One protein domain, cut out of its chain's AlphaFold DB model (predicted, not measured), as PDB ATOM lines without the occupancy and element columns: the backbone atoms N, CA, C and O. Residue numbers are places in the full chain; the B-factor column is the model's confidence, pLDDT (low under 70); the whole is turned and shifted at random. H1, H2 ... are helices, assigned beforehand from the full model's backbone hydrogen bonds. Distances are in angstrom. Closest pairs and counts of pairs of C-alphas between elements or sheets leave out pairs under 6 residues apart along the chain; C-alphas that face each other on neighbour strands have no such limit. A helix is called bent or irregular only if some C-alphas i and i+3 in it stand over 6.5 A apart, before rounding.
ATOM      1  N   ASN A 209      55.151   9.346 -15.938       75.62
ATOM      2  CA  ASN A 209      56.344   8.816 -16.606       75.62
ATOM      3  C   ASN A 209      56.929   7.592 -15.881       75.62
ATOM      4  O   ASN A 209      57.362   6.638 -16.520       75.62
ATOM      5  N   ALA A 210      56.901   7.577 -14.544       73.56
ATOM      6  CA  ALA A 210      57.370   6.436 -13.752       73.56
ATOM      7  C   ALA A 210      56.473   5.200 -13.945       73.56
ATOM      8  O   ALA A 210      56.950   4.067 -14.035       73.56
ATOM      9  N   ARG A 211      55.158   5.411 -14.066       77.38
ATOM     10  CA  ARG A 211      54.185   4.372 -14.405       77.38
ATOM     11  C   ARG A 211      54.372   3.884 -15.835       77.38
ATOM     12  O   ARG A 211      54.305   2.684 -16.059       77.38
ATOM     13  N   TYR A 212      54.633   4.785 -16.779       77.88
ATOM     14  CA  TYR A 212      54.959   4.409 -18.153       77.88
ATOM     15  C   TYR A 212      56.196   3.502 -18.217       77.88
ATOM     16  O   TYR A 212      56.147   2.420 -18.801       77.88
ATOM     17  N   GLY A 213      57.278   3.911 -17.547       74.81
ATOM     18  CA  GLY A 213      58.537   3.167 -17.501       74.81
ATOM     19  C   GLY A 213      58.454   1.830 -16.758       74.81
ATOM     20  O   GLY A 213      59.183   0.907 -17.102       74.81
ATOM     21  N   SER A 214      57.558   1.688 -15.774       77.44
ATOM     22  CA  SER A 214      57.383   0.427 -15.032       77.44
ATOM     23  C   SER A 214      56.499  -0.606 -15.745       77.44
ATOM     24  O   SER A 214      56.502  -1.785 -15.377       77.44
ATOM     25  N   ILE A 215      55.750  -0.202 -16.779       79.00
ATOM     26  CA  ILE A 215      54.988  -1.135 -17.613       79.00
ATOM     27  C   ILE A 215      55.964  -1.872 -18.529       79.00
ATOM     28  O   ILE A 215      56.632  -1.263 -19.366       79.00
ATOM     29  N   HIS A 216      56.008  -3.196 -18.384       72.12
ATOM     30  CA  HIS A 216      56.790  -4.069 -19.252       72.12
ATOM     31  C   HIS A 216      56.269  -3.980 -20.686       72.12
ATOM     32  O   HIS A 216      55.051  -3.911 -20.899       72.12
ATOM     33  N   ASP A 217      57.182  -3.998 -21.651       68.69
ATOM     34  CA  ASP A 217      56.816  -3.990 -23.061       68.69
ATOM     35  C   ASP A 217      55.974  -5.219 -23.391       68.69
ATOM     36  O   ASP A 217      56.205  -6.323 -22.884       68.69
ATOM     37  N   ALA A 218      54.956  -5.017 -24.225       64.06
ATOM     38  CA  ALA A 218      54.180  -6.126 -24.744       64.06
ATOM     39  C   ALA A 218      55.137  -7.091 -25.444       64.06
ATOM     40  O   ALA A 218      55.872  -6.673 -26.340       64.06
ATOM     41  N   HIS A 219      55.105  -8.379 -25.080       61.81
ATOM     42  CA  HIS A 219      55.746  -9.384 -25.920       61.81
ATOM     43  C   HIS A 219      55.122  -9.247 -27.304       61.81
ATOM     44  O   HIS A 219      53.902  -9.403 -27.433       61.81
ATOM     45  N   GLN A 220      55.944  -8.885 -28.290       57.78
ATOM     46  CA  GLN A 220      55.479  -8.322 -29.555       57.78
ATOM     47  C   GLN A 220      54.386  -9.195 -30.196       57.78
ATOM     48  O   GLN A 220      53.368  -8.692 -30.655       57.78
ATOM     49  N   ASP A 221      54.498 -10.513 -30.075       63.62
ATOM     50  CA  ASP A 221      53.574 -11.463 -30.702       63.62
ATOM     51  C   ASP A 221      52.185 -11.575 -30.043       63.62
ATOM     52  O   ASP A 221      51.248 -12.084 -30.657       63.62
ATOM     53  N   THR A 222      52.008 -11.092 -28.808       72.62
ATOM     54  CA  THR A 222      50.780 -11.338 -28.020       72.62
ATOM     55  C   THR A 222      49.673 -10.307 -28.234       72.62
ATOM     56  O   THR A 222      48.493 -10.640 -28.121       72.62
ATOM     57  N   LEU A 223      50.027  -9.058 -28.554       76.88
ATOM     58  CA  LEU A 223      49.078  -7.939 -28.661       76.88
ATOM     59  C   LEU A 223      49.071  -7.262 -30.042       76.88
ATOM     60  O   LEU A 223      48.163  -6.487 -30.327       76.88
ATOM     61  N   ARG A 224      50.017  -7.607 -30.930       75.88
ATOM     62  CA  ARG A 224      50.123  -7.087 -32.308       75.88
ATOM     63  C   ARG A 224      48.870  -7.275 -33.164       75.88
ATOM     64  O   ARG A 224      48.558  -6.426 -33.996       75.88
ATOM     65  N   TRP A 225      48.116  -8.348 -32.911       83.88
ATOM     66  CA  TRP A 225      46.899  -8.691 -33.655       83.88
ATOM     67  C   TRP A 225      45.863  -7.559 -33.703       83.88
ATOM     68  O   TRP A 225      45.015  -7.545 -34.592       83.88
ATOM     69  N   ILE A 226      45.894  -6.629 -32.743       85.69
ATOM     70  CA  ILE A 226      44.905  -5.556 -32.638       85.69
ATOM     71  C   ILE A 226      45.164  -4.397 -33.618       85.69
ATOM     72  O   ILE A 226      44.222  -3.686 -33.963       85.69
ATOM     73  N   LEU A 227      46.399  -4.222 -34.105       81.31
ATOM     74  CA  LEU A 227      46.779  -3.119 -35.001       81.31
ATOM     75  C   LEU A 227      47.277  -3.575 -36.375       81.31
ATOM     76  O   LEU A 227      47.069  -2.842 -37.339       81.31
ATOM     77  N   GLU A 228      47.908  -4.749 -36.465       78.44
ATOM     78  CA  GLU A 228      48.471  -5.286 -37.710       78.44
ATOM     79  C   GLU A 228      47.407  -5.976 -38.565       78.44
ATOM     80  O   GLU A 228      46.592  -6.749 -38.055       78.44
ATOM     81  N   ASP A 229      47.446  -5.751 -39.876       68.56
ATOM     82  CA  ASP A 229      46.547  -6.348 -40.876       68.56
ATOM     83  C   ASP A 229      47.024  -7.710 -41.388       68.56
ATOM     84  O   ASP A 229      46.806  -8.085 -42.530       68.56
ATOM     85  N   ASP A 230      47.674  -8.465 -40.509       63.16
ATOM     86  CA  ASP A 230      48.250  -9.762 -40.826       63.16
ATOM     87  C   ASP A 230      47.158 -10.829 -41.053       63.16
ATOM     88  O   ASP A 230      46.634 -11.438 -40.114       63.16
ATOM     89  N   ASP A 231      46.819 -11.032 -42.329       54.75
ATOM     90  CA  ASP A 231      45.784 -11.946 -42.835       54.75
ATOM     91  C   ASP A 231      46.079 -13.436 -42.568       54.75
ATOM     92  O   ASP A 231      45.206 -14.288 -42.744       54.75
ATOM     93  N   GLN A 232      47.293 -13.784 -42.121       54.06
ATOM     94  CA  GLN A 232      47.681 -15.179 -41.882       54.06
ATOM     95  C   GLN A 232      47.198 -15.735 -40.534       54.06
ATOM     96  O   GLN A 232      47.140 -16.954 -40.350       54.06
ATOM     97  N   ARG A 233      46.820 -14.875 -39.580       64.31
ATOM     98  CA  ARG A 233      46.322 -15.318 -38.271       64.31
ATOM     99  C   ARG A 233      44.812 -15.540 -38.319       64.31
ATOM    100  O   ARG A 233      44.034 -14.591 -38.378       64.31
ATOM    101  N   GLN A 234      44.381 -16.800 -38.188       69.00
ATOM    102  CA  GLN A 234      42.982 -17.129 -37.893       69.00
ATOM    103  C   GLN A 234      42.615 -16.627 -36.489       69.00
ATOM    104  O   GLN A 234      42.735 -17.335 -35.488       69.00
ATOM    105  N   LEU A 235      42.199 -15.365 -36.404       72.81
ATOM    106  CA  LEU A 235      41.722 -14.769 -35.164       72.81
ATOM    107  C   LEU A 235      40.338 -15.310 -34.818       72.81
ATOM    108  O   LEU A 235      39.462 -15.440 -35.674       72.81
ATOM    109  N   GLN A 236      40.112 -15.560 -33.528       80.94
ATOM    110  CA  GLN A 236      38.773 -15.872 -33.041       80.94
ATOM    111  C   GLN A 236      37.803 -14.727 -33.397       80.94
ATOM    112  O   GLN A 236      38.193 -13.556 -33.292       80.94
ATOM    113  N   PRO A 237      36.530 -15.017 -33.733       81.81
ATOM    114  CA  PRO A 237      35.561 -14.001 -34.166       81.81
ATOM    115  C   PRO A 237      35.434 -12.808 -33.204       81.81
ATOM    116  O   PRO A 237      35.328 -11.654 -33.621       81.81
ATOM    117  N   LEU A 238      35.523 -13.064 -31.893       79.81
ATOM    118  CA  LEU A 238      35.474 -12.021 -30.865       79.81
ATOM    119  C   LEU A 238      36.686 -11.077 -30.908       79.81
ATOM    120  O   LEU A 238      36.524  -9.868 -30.726       79.81
ATOM    121  N   LEU A 239      37.884 -11.596 -31.183       81.94
ATOM    122  CA  LEU A 239      39.095 -10.783 -31.325       81.94
ATOM    123  C   LEU A 239      39.012  -9.928 -32.590       81.94
ATOM    124  O   LEU A 239      39.233  -8.722 -32.524       81.94
ATOM    125  N   MET A 240      38.568 -10.508 -33.707       82.88
ATOM    126  CA  MET A 240      38.379  -9.782 -34.966       82.88
ATOM    127  C   MET A 240      37.373  -8.625 -34.820       82.88
ATOM    128  O   MET A 240      37.667  -7.495 -35.210       82.88
ATOM    129  N   SER A 241      36.234  -8.863 -34.161       84.56
ATOM    130  CA  SER A 241      35.239  -7.811 -33.892       84.56
ATOM    131  C   SER A 241      35.770  -6.694 -32.981       84.56
ATOM    132  O   SER A 241      35.346  -5.541 -33.068       84.56
ATOM    133  N   SER A 242      36.701  -7.014 -32.080       86.00
ATOM    134  CA  SER A 242      37.311  -6.040 -31.173       86.00
ATOM    135  C   SER A 242      38.377  -5.210 -31.892       86.00
ATOM    136  O   SER A 242      38.376  -3.989 -31.747       86.00
ATOM    137  N   LYS A 243      39.197  -5.852 -32.739       87.94
ATOM    138  CA  LYS A 243      40.133  -5.195 -33.664       87.94
ATOM    139  C   LYS A 243      39.402  -4.169 -34.529       87.94
ATOM    140  O   LYS A 243      39.761  -2.997 -34.532       87.94
ATOM    141  N   GLN A 244      38.342  -4.588 -35.223       87.06
ATOM    142  CA  GLN A 244      37.578  -3.717 -36.122       87.06
ATOM    143  C   GLN A 244      36.957  -2.519 -35.394       87.06
ATOM    144  O   GLN A 244      37.032  -1.399 -35.893       87.06
ATOM    145  N   ARG A 245      36.389  -2.727 -34.197       88.88
ATOM    146  CA  ARG A 245      35.800  -1.637 -33.402       88.88
ATOM    147  C   ARG A 245      36.831  -0.603 -32.970       88.88
ATOM    148  O   ARG A 245      36.566   0.585 -33.121       88.88
ATOM    149  N   LEU A 246      37.983  -1.044 -32.460       90.50
ATOM    150  CA  LEU A 246      39.052  -0.126 -32.066       90.50
ATOM    151  C   LEU A 246      39.568   0.650 -33.280       90.50
ATOM    152  O   LEU A 246      39.655   1.870 -33.243       90.50
ATOM    153  N   ASN A 247      39.852  -0.055 -34.370       89.81
ATOM    154  CA  ASN A 247      40.402   0.531 -35.584       89.81
ATOM    155  C   ASN A 247      39.460   1.540 -36.239       89.81
ATOM    156  O   ASN A 247      39.905   2.606 -36.653       89.81
ATOM    157  N   ASN A 248      38.161   1.243 -36.289       88.88
ATOM    158  CA  ASN A 248      37.174   2.199 -36.775       88.88
ATOM    159  C   ASN A 248      37.064   3.415 -35.846       88.88
ATOM    160  O   ASN A 248      36.947   4.540 -36.321       88.88
ATOM    161  N   TRP A 249      37.128   3.204 -34.529       92.62
ATOM    162  CA  TRP A 249      37.109   4.306 -33.573       92.62
ATOM    163  C   TRP A 249      38.356   5.199 -33.686       92.62
ATOM    164  O   TRP A 249      38.224   6.414 -33.610       92.62
ATOM    165  N   LEU A 250      39.537   4.633 -33.946       89.88
ATOM    166  CA  LEU A 250      40.766   5.411 -34.138       89.88
ATOM    167  C   LEU A 250      40.723   6.318 -35.376       89.88
ATOM    168  O   LEU A 250      41.325   7.382 -35.338       89.88
ATOM    169  N   CYS A 251      40.039   5.914 -36.453       88.75
ATOM    170  CA  CYS A 251      39.966   6.707 -37.688       88.75
ATOM    171  C   CYS A 251      38.752   7.644 -37.743       88.75
ATOM    172  O   CYS A 251      38.843   8.744 -38.271       88.75
ATOM    173  N   ASN A 252      37.596   7.191 -37.251       85.81
ATOM    174  CA  ASN A 252      36.302   7.850 -37.478       85.81
ATOM    175  C   ASN A 252      35.508   8.067 -36.181       85.81
ATOM    176  O   ASN A 252      34.361   8.509 -36.215       85.81
ATOM    177  N   GLY A 253      36.060   7.666 -35.037       83.25
ATOM    178  CA  GLY A 253      35.359   7.690 -33.764       83.25
ATOM    179  C   GLY A 253      35.250   9.085 -33.159       83.25
ATOM    180  O   GLY A 253      36.044   9.985 -33.416       83.25
ATOM    181  N   THR A 254      34.266   9.242 -32.282       77.88
ATOM    182  CA  THR A 254      34.106  10.412 -31.414       77.88
ATOM    183  C   THR A 254      33.916   9.948 -29.970       77.88
ATOM    184  O   THR A 254      33.397   8.855 -29.737       77.88
ATOM    185  N   GLY A 255      34.280  10.774 -28.988       81.50
ATOM    186  CA  GLY A 255      34.077  10.465 -27.567       81.50
ATOM    187  C   GLY A 255      35.119   9.504 -26.980       81.50
ATOM    188  O   GLY A 255      36.270   9.506 -27.400       81.50
ATOM    189  N   ILE A 256      34.728   8.709 -25.977       83.44
ATOM    190  CA  ILE A 256      35.633   7.857 -25.182       83.44
ATOM    191  C   ILE A 256      35.462   6.380 -25.572       83.44
ATOM    192  O   ILE A 256      34.352   5.852 -25.506       83.44
ATOM    193  N   PHE A 257      36.561   5.690 -25.903       83.44
ATOM    194  CA  PHE A 257      36.579   4.236 -26.100       83.44
ATOM    195  C   PHE A 257      37.046   3.509 -24.841       83.44
ATOM    196  O   PHE A 257      38.102   3.807 -24.282       83.44
ATOM    197  N   HIS A 258      36.267   2.527 -24.395       87.06
ATOM    198  CA  HIS A 258      36.536   1.806 -23.156       87.06
ATOM    199  C   HIS A 258      37.191   0.442 -23.417       87.06
ATOM    200  O   HIS A 258      36.608  -0.422 -24.071       87.06
ATOM    201  N   ILE A 259      38.384   0.226 -22.851       85.25
ATOM    202  CA  ILE A 259      39.093  -1.061 -22.883       85.25
ATOM    203  C   ILE A 259      38.895  -1.776 -21.543       85.25
ATOM    204  O   ILE A 259      39.500  -1.426 -20.529       85.25
ATOM    205  N   SER A 260      38.068  -2.822 -21.541       85.06
ATOM    206  CA  SER A 260      37.785  -3.642 -20.359       85.06
ATOM    207  C   SER A 260      38.463  -5.012 -20.423       85.06
ATOM    208  O   SER A 260      38.504  -5.641 -21.477       85.06
ATOM    209  N   GLY A 261      38.923  -5.523 -19.280       84.00
ATOM    210  CA  GLY A 261      39.542  -6.848 -19.181       84.00
ATOM    211  C   GLY A 261      39.842  -7.244 -17.736       84.00
ATOM    212  O   GLY A 261      39.997  -6.374 -16.872       84.00
ATOM    213  N   LYS A 262      39.959  -8.554 -17.472       86.00
ATOM    214  CA  LYS A 262      40.236  -9.125 -16.136       86.00
ATOM    215  C   LYS A 262      41.516  -8.552 -15.505       86.00
ATOM    216  O   LYS A 262      42.365  -7.977 -16.196       86.00
ATOM    217  N   LEU A 263      41.677  -8.680 -14.190       79.38
ATOM    218  CA  LEU A 263      42.936  -8.317 -13.533       79.38
ATOM    219  C   LEU A 263      44.089  -9.142 -14.139       79.38
ATOM    220  O   LEU A 263      43.899 -10.311 -14.459       79.38
ATOM    221  N   GLY A 264      45.237  -8.514 -14.397       78.69
ATOM    222  CA  GLY A 264      46.378  -9.183 -15.042       78.69
ATOM    223  C   GLY A 264      46.252  -9.453 -16.551       78.69
ATOM    224  O   GLY A 264      47.202  -9.934 -17.147       78.69
ATOM    225  N   SER A 265      45.148  -9.086 -17.213       81.12
ATOM    226  CA  SER A 265      44.951  -9.307 -18.669       81.12
ATOM    227  C   SER A 265      45.825  -8.454 -19.606       81.12
ATOM    228  O   SER A 265      45.618  -8.474 -20.813       81.12
ATOM    229  N   GLY A 266      46.768  -7.670 -19.075       83.19
ATOM    230  CA  GLY A 266      47.683  -6.871 -19.896       83.19
ATOM    231  C   GLY A 266      47.134  -5.533 -20.409       83.19
ATOM    232  O   GLY A 266      47.710  -4.969 -21.326       83.19
ATOM    233  N   LYS A 267      46.065  -4.967 -19.826       87.50
ATOM    234  CA  LYS A 267      45.481  -3.673 -20.266       87.50
ATOM    235  C   LYS A 267      46.488  -2.518 -20.341       87.50
ATOM    236  O   LYS A 267      46.518  -1.798 -21.330       87.50
ATOM    237  N   SER A 268      47.305  -2.332 -19.302       84.06
ATOM    238  CA  SER A 268      48.321  -1.268 -19.280       84.06
ATOM    239  C   SER A 268      49.395  -1.499 -20.346       84.06
ATOM    240  O   SER A 268      49.831  -0.557 -20.995       84.06
ATOM    241  N   THR A 269      49.770  -2.761 -20.556       84.81
ATOM    242  CA  THR A 269      50.716  -3.198 -21.589       84.81
ATOM    243  C   THR A 269      50.157  -2.975 -22.997       84.81
ATOM    244  O   THR A 269      50.874  -2.496 -23.867       84.81
ATOM    245  N   LEU A 270      48.860  -3.226 -23.205       86.00
ATOM    246  CA  LEU A 270      48.152  -2.879 -24.437       86.00
ATOM    247  C   LEU A 270      48.139  -1.367 -24.663       86.00
ATOM    248  O   LEU A 270      48.436  -0.929 -25.763       86.00
ATOM    249  N   MET A 271      47.845  -0.564 -23.636       86.38
ATOM    250  CA  MET A 271      47.846   0.895 -23.774       86.38
ATOM    251  C   MET A 271      49.233   1.432 -24.145       86.38
ATOM    252  O   MET A 271      49.330   2.283 -25.020       86.38
ATOM    253  N   LYS A 272      50.302   0.896 -23.539       85.12
ATOM    254  CA  LYS A 272      51.687   1.236 -23.897       85.12
ATOM    255  C   LYS A 272      51.982   0.910 -25.365       85.12
ATOM    256  O   LYS A 272      52.485   1.761 -26.084       85.12
ATOM    257  N   LEU A 273      51.582  -0.282 -25.822       85.31
ATOM    258  CA  LEU A 273      51.702  -0.661 -27.230       85.31
ATOM    259  C   LEU A 273      50.954   0.324 -28.136       85.31
ATOM    260  O   LEU A 273      51.526   0.786 -29.109       85.31
ATOM    261  N   LEU A 274      49.699   0.661 -27.824       87.50
ATOM    262  CA  LEU A 274      48.900   1.569 -28.653       87.50
ATOM    263  C   LEU A 274      49.549   2.952 -28.788       87.50
ATOM    264  O   LEU A 274      49.514   3.503 -29.883       87.50
ATOM    265  N   VAL A 275      50.131   3.487 -27.710       83.56
ATOM    266  CA  VAL A 275      50.780   4.810 -27.697       83.56
ATOM    267  C   VAL A 275      51.992   4.862 -28.632       83.56
ATOM    268  O   VAL A 275      52.115   5.819 -29.389       83.56
ATOM    269  N   ASP A 276      52.839   3.830 -28.625       80.88
ATOM    270  CA  ASP A 276      54.096   3.821 -29.390       80.88
ATOM    271  C   ASP A 276      53.959   3.240 -30.811       80.88
ATOM    272  O   ASP A 276      54.908   3.273 -31.597       80.88
ATOM    273  N   HIS A 277      52.808   2.656 -31.165       85.81
ATOM    274  CA  HIS A 277      52.676   1.911 -32.417       85.81
ATOM    275  C   HIS A 277      52.406   2.821 -33.634       85.81
ATOM    276  O   HIS A 277      51.397   3.536 -33.647       85.81
ATOM    277  N   PRO A 278      53.181   2.704 -34.736       85.81
ATOM    278  CA  PRO A 278      53.033   3.554 -35.925       85.81
ATOM    279  C   PRO A 278      51.625   3.562 -36.541       85.81
ATOM    280  O   PRO A 278      51.095   4.614 -36.882       85.81
ATOM    281  N   HIS A 279      50.970   2.397 -36.640       86.38
ATOM    282  CA  HIS A 279      49.585   2.328 -37.130       86.38
ATOM    283  C   HIS A 279      48.579   3.106 -36.277       86.38
ATOM    284  O   HIS A 279      47.586   3.573 -36.826       86.38
ATOM    285  N   THR A 280      48.790   3.256 -34.965       88.19
ATOM    286  CA  THR A 280      47.900   4.093 -34.148       88.19
ATOM    287  C   THR A 280      48.020   5.545 -34.584       88.19
ATOM    288  O   THR A 280      47.004   6.185 -34.843       88.19
ATOM    289  N   GLN A 281      49.253   6.039 -34.732       85.81
ATOM    290  CA  GLN A 281      49.517   7.399 -35.190       85.81
ATOM    291  C   GLN A 281      48.898   7.652 -36.571       85.81
ATOM    292  O   GLN A 281      48.128   8.591 -36.726       85.81
ATOM    293  N   GLN A 282      49.130   6.765 -37.540       87.31
ATOM    294  CA  GLN A 282      48.574   6.883 -38.893       87.31
ATOM    295  C   GLN A 282      47.033   6.964 -38.906       87.31
ATOM    296  O   GLN A 282      46.432   7.739 -39.655       87.31
ATOM    297  N   ARG A 283      46.367   6.153 -38.073       88.19
ATOM    298  CA  ARG A 283      44.900   6.156 -37.946       88.19
ATOM    299  C   ARG A 283      44.399   7.459 -37.310       88.19
ATOM    300  O   ARG A 283      43.423   8.023 -37.791       88.19
ATOM    301  N   LEU A 284      45.092   7.967 -36.290       87.56
ATOM    302  CA  LEU A 284      44.760   9.241 -35.641       87.56
ATOM    303  C   LEU A 284      45.035  10.456 -36.538       87.56
ATOM    304  O   LEU A 284      44.278  11.419 -36.499       87.56
ATOM    305  N   GLU A 285      46.068  10.410 -37.380       85.56
ATOM    306  CA  GLU A 285      46.315  11.422 -38.417       85.56
ATOM    307  C   GLU A 285      45.177  11.445 -39.443       85.56
ATOM    308  O   GLU A 285      44.734  12.511 -39.866       85.56
ATOM    309  N   THR A 286      44.643  10.270 -39.792       85.88
ATOM    310  CA  THR A 286      43.448  10.166 -40.644       85.88
ATOM    311  C   THR A 286      42.236  10.816 -39.970       85.88
ATOM    312  O   THR A 286      41.498  11.554 -40.621       85.88
ATOM    313  N   TRP A 287      42.053  10.586 -38.667       87.50
ATOM    314  CA  TRP A 287      40.980  11.194 -37.876       87.50
ATOM    315  C   TRP A 287      41.107  12.716 -37.743       87.50
ATOM    316  O   TRP A 287      40.108  13.427 -37.846       87.50
ATOM    317  N   ALA A 288      42.323  13.230 -37.541       79.94
ATOM    318  CA  ALA A 288      42.581  14.663 -37.393       79.94
ATOM    319  C   ALA A 288      42.298  15.464 -38.682       79.94
ATOM    320  O   ALA A 288      42.093  16.677 -38.617       79.94
ATOM    321  N   GLY A 289      42.245  14.784 -39.833       70.50
ATOM    322  CA  GLY A 289      42.102  15.392 -41.153       70.50
ATOM    323  C   GLY A 289      43.410  16.015 -41.651       70.50
ATOM    324  O   GLY A 289      44.291  16.373 -40.873       70.50
TER     325      GLY A 289
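Overview. This is residues 209 to 289 of the 292 residues of the protein "SesA domain-containing protein" of Verticillium nonalfalfae (UniProt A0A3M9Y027). The longest helix, H3, makes one side of a rather open set of five helices: H5 meets it in a V near the last residues of both, and the end of H2 meets it partway along its length. H4 lies nearest the middle, close to H2 and H5, and H1 sits at the far edge beside H4, while the long link of residues 253 to 266 runs from the end of H3 back to H4, with residues 260 to 265 sticking out. The printed part has 81 residues, with five named helices in the order H1, H2, H3, H4, H5 and no named strand; the class is all helix. The whole is compact, with a radius of gyration of the C-alphas of 13.1 A, and spans 33 by 31 by 21 A.

Arrangement. H1, residues 209 to 214, is close to but not clearly touching H4, residues 267 to 276; their closest C-alphas, of Tyr 212 and Lys 272, are 7.3 A apart, and they run opposite ways at a steep tilt of 61 degrees. H2, residues 220 to 226, is irregular, with C-alphas 222 and 225 7.3 A apart. It touches H3, residues 237 to 252, which meets it with residues 239 to 243 alone; the closest C-alphas, of Ile 226 and Lys 243, are 4.9 A apart. H2 and H3 run the same way at a steep tilt of 69.8 degrees, only just short of about perpendicular. H2 is also close to but not clearly touching H4, about perpendicular at 83 degrees, with the closest C-alphas, of Leu 223 and Leu 270, 6.7 A apart. H3 touches H5, residues 278 to 288, with residues 247 to 252 alone; the closest C-alphas, of Cys 251 and Trp 287, are 4.6 A apart, and the two run the same way at a steep tilt of 48 degrees. H1 is apart from H3 and H5. Each O i to N i+4 pair is within hydrogen-bond range in H1, H3, H4 and H5; in H2 0 of 3 are, and 1 of 4 O i to N i+3 pairs.

Along the chain. H1, 8.6 A long from first to last C-alpha, begins at C-alpha 209, (56.344, 8.816, -16.606). H2 measures 11.4 A. H3 measures 22.1 A and begins at C-alpha 237, (35.561, -14.001, -34.166). H4 measures 14.6 A. H5 measures 15.3 A and ends at C-alpha 288, (42.581, 14.663, -37.393).

Size, cuts and confidence. The C-alphas of Ala 210 and Gln 232, the two farthest apart, are 36.8 A from each other. The printed part has no cut. The link from H3 to H4 is long, with 14 residues; the links H1 to H2 and H4 to H5 are tight, and H2 to H3 is short. The mean pLDDT of the printed part is 80.3, and residues 217 to 221 and 229 to 234 are under 70.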